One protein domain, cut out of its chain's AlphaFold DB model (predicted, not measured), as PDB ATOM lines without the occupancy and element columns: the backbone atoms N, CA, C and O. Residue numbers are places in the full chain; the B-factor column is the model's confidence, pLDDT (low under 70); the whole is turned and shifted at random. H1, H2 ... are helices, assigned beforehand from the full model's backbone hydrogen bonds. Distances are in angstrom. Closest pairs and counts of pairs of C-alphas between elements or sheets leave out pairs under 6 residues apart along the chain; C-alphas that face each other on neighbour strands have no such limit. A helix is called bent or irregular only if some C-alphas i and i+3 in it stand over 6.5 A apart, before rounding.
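This is residues 13 to 60 of the 254 residues of the protein "Related to integral membrane protein PTH11" of Claviceps purpurea (strain 20.1) (UniProt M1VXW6). One long helix, H1, makes most of the length of a rod, and its residues 13 to 34 stick out from a small head at the other end. The head holds the short helix H2 and loops, with residues 57 to 58 folding back to pair antiparallel with residues 40 to 41. The printed part has 48 residues with two named helices, H1 then H2, and no named strand; the class is all helix. The whole is extended, with a radius of gyration of the C-alphas of 17.3 A and spans of 57 by 13 by 12 A.

H1 runs from Arg 13, C-alpha at (355.376, 277.587, 521.705), to Ser 37, C-alpha at (335.148, 302.029, 538.738), and is 36.0 A long. H2 holds residues 45 to 51, from Tyr 45 to Asp 51, whose C-alpha is at (328.124, 318.039, 549.205). It is irregular, but only just: C-alphas 47 and 50 are 6.9 A apart.

Residues 13 to 34 of H1 stand free. A short link of 7 residues joins H1 to H2, and the two helices are apart, with no C-alpha of the one within 8 A of the other. In H1 every O i to N i+4 pair is within hydrogen-bond range. In H2 this holds for 1 of 3 such pairs, and for 1 of 4 O i to N i+3 pairs.

The two C-alphas farthest apart, those of Arg 13 and Glu 53, are 57.2 A apart, while those of Arg 13 and Asn 60 are 40.4 A apart. The printed part has no cut and no long link. The mean pLDDT of the printed part is 80.2, and confidence is low, under 70, at residue 49, residues 51 to 53 and residue 55.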
ATOM      1  N   ARG A  13     355.034 277.159 520.332       72.44
ATOM      2  CA  ARG A  13     355.376 277.587 521.705       72.44
ATOM      3  C   ARG A  13     355.346 279.114 521.820       72.44
ATOM      4  O   ARG A  13     354.768 279.620 522.775       72.44
ATOM      5  N   HIS A  14     355.875 279.830 520.829       74.88
ATOM      6  CA  HIS A  14     355.874 281.296 520.827       74.88
ATOM      7  C   HIS A  14     354.486 281.898 520.716       74.88
ATOM      8  O   HIS A  14     354.162 282.804 521.475       74.88
ATOM      9  N   GLN A  15     353.638 281.355 519.845       81.00
ATOM     10  CA  GLN A  15     352.249 281.790 519.761       81.00
ATOM     11  C   GLN A  15     351.535 281.620 521.105       81.00
ATOM     12  O   GLN A  15     350.864 282.544 521.539       81.00
ATOM     13  N   ARG A  16     351.738 280.507 521.823       83.94
ATOM     14  CA  ARG A  16     351.140 280.325 523.159       83.94
ATOM     15  C   ARG A  16     351.643 281.333 524.192       83.94
ATOM     16  O   ARG A  16     350.834 281.821 524.970       83.94
ATOM     17  N   LEU A  17     352.934 281.670 524.187       84.00
ATOM     18  CA  LEU A  17     353.477 282.710 525.071       84.00
ATOM     19  C   LEU A  17     352.901 284.093 524.743       84.00
ATOM     20  O   LEU A  17     352.532 284.815 525.659       84.00
ATOM     21  N   LEU A  18     352.762 284.426 523.456       85.56
ATOM     22  CA  LEU A  18     352.167 285.688 523.002       85.56
ATOM     23  C   LEU A  18     350.673 285.779 523.336       85.56
ATOM     24  O   LEU A  18     350.203 286.800 523.819       85.56
ATOM     25  N   TRP A  19     349.913 284.705 523.122       88.62
ATOM     26  CA  TRP A  19     348.509 284.647 523.537       88.62
ATOM     27  C   TRP A  19     348.370 284.722 525.062       88.62
ATOM     28  O   TRP A  19     347.456 285.375 525.560       88.62
ATOM     29  N   GLY A  20     349.306 284.118 525.802       90.44
ATOM     30  CA  GLY A  20     349.385 284.229 527.256       90.44
ATOM     31  C   GLY A  20     349.644 285.660 527.727       90.44
ATOM     32  O   GLY A  20     348.950 286.130 528.625       90.44
ATOM     33  N   THR A  21     350.581 286.384 527.103       87.81
ATOM     34  CA  THR A  21     350.834 287.790 527.448       87.81
ATOM     35  C   THR A  21     349.661 288.689 527.084       87.81
ATOM     36  O   THR A  21     349.281 289.518 527.901       87.81
ATOM     37  N   VAL A  22     349.024 288.486 525.927       88.56
ATOM     38  CA  VAL A  22     347.808 289.227 525.547       88.56
ATOM     39  C   VAL A  22     346.684 289.001 526.560       88.56
ATOM     40  O   VAL A  22     346.076 289.966 527.020       88.56
ATOM     41  N   ALA A  23     346.432 287.749 526.950       93.06
ATOM     42  CA  ALA A  23     345.416 287.426 527.949       93.06
ATOM     43  C   ALA A  23     345.739 288.052 529.315       93.06
ATOM     44  O   ALA A  23     344.854 288.618 529.955       93.06
ATOM     45  N   PHE A  24     347.005 288.002 529.739       90.81
ATOM     46  CA  PHE A  24     347.454 288.621 530.985       90.81
ATOM     47  C   PHE A  24     347.278 290.144 530.967       90.81
ATOM     48  O   PHE A  24     346.706 290.699 531.903       90.81
ATOM     49  N   THR A  25     347.696 290.821 529.894       88.44
ATOM     50  CA  THR A  25     347.524 292.272 529.739       88.44
ATOM     51  C   THR A  25     346.046 292.667 529.704       88.44
ATOM     52  O   THR A  25     345.665 293.655 530.329       88.44
ATOM     53  N   ALA A  26     345.196 291.887 529.029       90.31
ATOM     54  CA  ALA A  26     343.756 292.127 529.000       90.31
ATOM     55  C   ALA A  26     343.119 291.972 530.391       90.31
ATOM     56  O   ALA A  26     342.358 292.838 530.821       90.31
ATOM     57  N   LEU A  27     343.468 290.905 531.118       93.31
ATOM     58  CA  LEU A  27     342.984 290.671 532.479       93.31
ATOM     59  C   LEU A  27     343.453 291.772 533.438       93.31
ATOM     60  O   LEU A  27     342.661 292.282 534.224       93.31
ATOM     61  N   TYR A  28     344.722 292.164 533.342       89.25
ATOM     62  CA  TYR A  28     345.290 293.271 534.102       89.25
ATOM     63  C   TYR A  28     344.520 294.578 533.871       89.25
ATOM     64  O   TYR A  28     344.092 295.221 534.832       89.25
ATOM     65  N   GLY A  29     344.290 294.939 532.604       84.81
ATOM     66  CA  GLY A  29     343.510 296.121 532.246       84.81
ATOM     67  C   GLY A  29     342.085 296.054 532.796       84.81
ATOM     68  O   GLY A  29     341.602 297.026 533.370       84.81
ATOM     69  N   LEU A  30     341.441 294.887 532.708       91.12
ATOM     70  CA  LEU A  30     340.100 294.664 533.243       91.12
ATOM     71  C   LEU A  30     340.049 294.884 534.763       91.12
ATOM     72  O   LEU A  30     339.190 295.619 535.249       91.12
ATOM     73  N   VAL A  31     340.991 294.304 535.513       89.81
ATOM     74  CA  VAL A  31     341.094 294.484 536.971       89.81
ATOM     75  C   VAL A  31     341.278 295.958 537.327       89.81
ATOM     76  O   VAL A  31     340.608 296.447 538.234       89.81
ATOM     77  N   PHE A  32     342.125 296.685 536.596       84.62
ATOM     78  CA  PHE A  32     342.333 298.115 536.828       84.62
ATOM     79  C   PHE A  32     341.094 298.959 536.527       84.62
ATOM     80  O   PHE A  32     340.786 299.881 537.282       84.62
ATOM     81  N   VAL A  33     340.348 298.625 535.472       84.44
ATOM     82  CA  VAL A  33     339.074 299.281 535.146       84.44
ATOM     83  C   VAL A  33     338.052 299.059 536.259       84.44
ATOM     84  O   VAL A  33     337.407 300.015 536.692       84.44
ATOM     85  N   PHE A  34     337.929 297.834 536.774       87.38
ATOM     86  CA  PHE A  34     337.040 297.554 537.903       87.38
ATOM     87  C   PHE A  34     337.506 298.234 539.195       87.38
ATOM     88  O   PHE A  34     336.677 298.797 539.910       87.38
ATOM     89  N   ALA A  35     338.812 298.246 539.473       84.88
ATOM     90  CA  ALA A  35     339.383 298.926 540.634       84.88
ATOM     91  C   ALA A  35     339.161 300.447 540.583       84.88
ATOM     92  O   ALA A  35     338.833 301.048 541.604       84.88
ATOM     93  N   GLY A  36     339.274 301.061 539.400       79.06
ATOM     94  CA  GLY A  36     338.949 302.473 539.189       79.06
ATOM     95  C   GLY A  36     337.446 302.756 539.274       79.06
ATOM     96  O   GLY A  36     337.031 303.726 539.900       79.06
ATOM     97  N   SER A  37     336.612 301.877 538.713       80.56
ATOM     98  CA  SER A  37     335.148 302.029 538.738       80.56
ATOM     99  C   SER A  37     334.570 301.873 540.149       80.56
ATOM    100  O   SER A  37     333.616 302.556 540.512       80.56
ATOM    101  N   MET A  38     335.160 300.995 540.966       82.12
ATOM    102  CA  MET A  38     334.770 300.752 542.360       82.12
ATOM    103  C   MET A  38     335.768 301.346 543.361       82.12
ATOM    104  O   MET A  38     336.007 300.777 544.426       82.12
ATOM    105  N   GLN A  39     336.342 302.506 543.033       77.12
ATOM    106  CA  GLN A  39     337.330 303.172 543.884       77.12
ATOM    107  C   GLN A  39     336.758 303.705 545.208       77.12
ATOM    108  O   GLN A  39     337.508 303.893 546.162       77.12
ATOM    109  N   CYS A  40     335.445 303.933 545.298       80.69
ATOM    110  CA  CYS A  40     334.772 304.393 546.513       80.69
ATOM    111  C   CYS A  40     333.680 303.410 546.937       80.69
ATOM    112  O   CYS A  40     332.952 302.869 546.100       80.69
ATOM    113  N   ARG A  41     333.546 303.204 548.250       79.44
ATOM    114  CA  ARG A  41     332.430 302.465 548.846       79.44
ATOM    115  C   ARG A  41     331.595 303.422 549.701       79.44
ATOM    116  O   ARG A  41     332.105 303.886 550.723       79.44
ATOM    117  N   PRO A  42     330.330 303.697 549.329       80.19
ATOM    118  CA  PRO A  42     329.613 303.288 548.105       80.19
ATOM    119  C   PRO A  42     330.093 304.031 546.838       80.19
ATOM    120  O   PRO A  42     330.575 305.152 546.931       80.19
ATOM    121  N   VAL A  43     329.900 303.461 545.637       76.69
ATOM    122  CA  VAL A  43     330.321 304.094 544.355       76.69
ATOM    123  C   VAL A  43     329.685 305.475 544.160       76.69
ATOM    124  O   VAL A  43     330.307 306.384 543.617       76.69
ATOM    125  N   ARG A  44     328.461 305.663 544.673       73.69
ATOM    126  CA  ARG A  44     327.744 306.948 544.629       73.69
ATOM    127  C   ARG A  44     328.501 308.067 545.350       73.69
ATOM    128  O   ARG A  44     328.399 309.215 544.935       73.69
ATOM    129  N   TYR A  45     329.320 307.708 546.340       72.19
ATOM    130  CA  TYR A  45     330.123 308.646 547.113       72.19
ATOM    131  C   TYR A  45     331.136 309.416 546.263       72.19
ATOM    132  O   TYR A  45     331.472 310.546 546.592       72.19
ATOM    133  N   PHE A  46     331.579 308.857 545.132       71.31
ATOM    134  CA  PHE A  46     332.470 309.572 544.218       71.31
ATOM    135  C   PHE A  46     331.844 310.872 543.682       71.31
ATOM    136  O   PHE A  46     332.535 311.878 543.568       71.31
ATOM    137  N   TRP A  47     330.538 310.858 543.397       71.06
ATOM    138  CA  TRP A  47     329.811 312.006 542.846       71.06
ATOM    139  C   TRP A  47     329.185 312.885 543.930       71.06
ATOM    140  O   TRP A  47     329.044 314.086 543.725       71.06
ATOM    141  N   THR A  48     328.831 312.310 545.084       72.44
ATOM    142  CA  THR A  48     328.239 313.068 546.197       72.44
ATOM    143  C   THR A  48     329.282 313.692 547.120       72.44
ATOM    144  O   THR A  48     328.941 314.568 547.891       72.44
ATOM    145  N   LYS A  49     330.579 313.356 547.013       67.94
ATOM    146  CA  LYS A  49     331.644 313.949 547.853       67.94
ATOM    147  C   LYS A  49     331.647 315.491 547.874       67.94
ATOM    148  O   LYS A  49     332.101 316.072 548.854       67.94
ATOM    149  N   TRP A  50     331.163 316.142 546.814       70.06
ATOM    150  CA  TRP A  50     331.065 317.603 546.727       70.06
ATOM    151  C   TRP A  50     330.137 318.227 547.785       70.06
ATOM    152  O   TRP A  50     330.390 319.352 548.203       70.06
ATOM    153  N   ASP A  51     329.094 317.516 548.231       69.94
ATOM    154  CA  ASP A  51     328.124 318.039 549.205       69.94
ATOM    155  C   ASP A  51     328.616 317.992 550.663       69.94
ATOM    156  O   ASP A  51     328.083 318.700 551.511       69.94
ATOM    157  N   GLY A  52     329.657 317.206 550.962       69.88
ATOM    158  CA  GLY A  52     330.242 317.090 552.305       69.88
ATOM    159  C   GLY A  52     329.341 316.423 553.355       69.88
ATOM    160  O   GLY A  52     329.748 316.307 554.510       69.88
ATOM    161  N   GLU A  53     328.153 315.959 552.970       67.94
ATOM    162  CA  GLU A  53     327.094 315.520 553.889       67.94
ATOM    163  C   GLU A  53     327.019 313.988 553.992       67.94
ATOM    164  O   GLU A  53     326.521 313.419 554.966       67.94
ATOM    165  N   HIS A  54     327.602 313.294 553.014       70.00
ATOM    166  CA  HIS A  54     327.662 311.838 552.974       70.00
ATOM    167  C   HIS A  54     328.966 311.294 553.581       70.00
ATOM    168  O   HIS A  54     330.060 311.815 553.357       70.00
ATOM    169  N   SER A  55     328.871 310.191 554.327       66.25
ATOM    170  CA  SER A  55     330.029 309.469 554.872       66.25
ATOM    171  C   SER A  55     330.393 308.296 553.959       66.25
ATOM    172  O   SER A  55     329.576 307.406 553.722       66.25
ATOM    173  N   GLY A  56     331.625 308.263 553.455       71.94
ATOM    174  CA  GLY A  56     332.116 307.174 552.614       71.94
ATOM    175  C   GLY A  56     333.635 307.061 552.652       71.94
ATOM    176  O   GLY A  56     334.336 307.999 553.027       71.94
ATOM    177  N   SER A  57     334.152 305.892 552.274       74.75
ATOM    178  CA  SER A  57     335.594 305.636 552.212       74.75
ATOM    179  C   SER A  57     336.010 305.365 550.767       74.75
ATOM    180  O   SER A  57     335.406 304.537 550.078       74.75
ATOM    181  N   CYS A  58     337.029 306.085 550.298       79.62
ATOM    182  CA  CYS A  58     337.614 305.926 548.968       79.62
ATOM    183  C   CYS A  58     339.039 305.385 549.067       79.62
ATOM    184  O   CYS A  58     339.781 305.706 549.996       79.62
ATOM    185  N   ILE A  59     339.430 304.588 548.077       77.38
ATOM    186  CA  ILE A  59     340.791 304.087 547.942       77.38
ATOM    187  C   ILE A  59     341.742 305.240 547.601       77.38
ATOM    188  O   ILE A  59     341.374 306.213 546.940       77.38
ATOM    189  N   ASN A  60     342.987 305.134 548.057       78.25
ATOM    190  CA  ASN A  60     343.979 306.167 547.810       78.25
ATOM    191  C   ASN A  60     344.389 306.168 546.326       78.25
ATOM    192  O   ASN A  60     345.071 305.253 545.858       78.25
TER     193      ASN A  60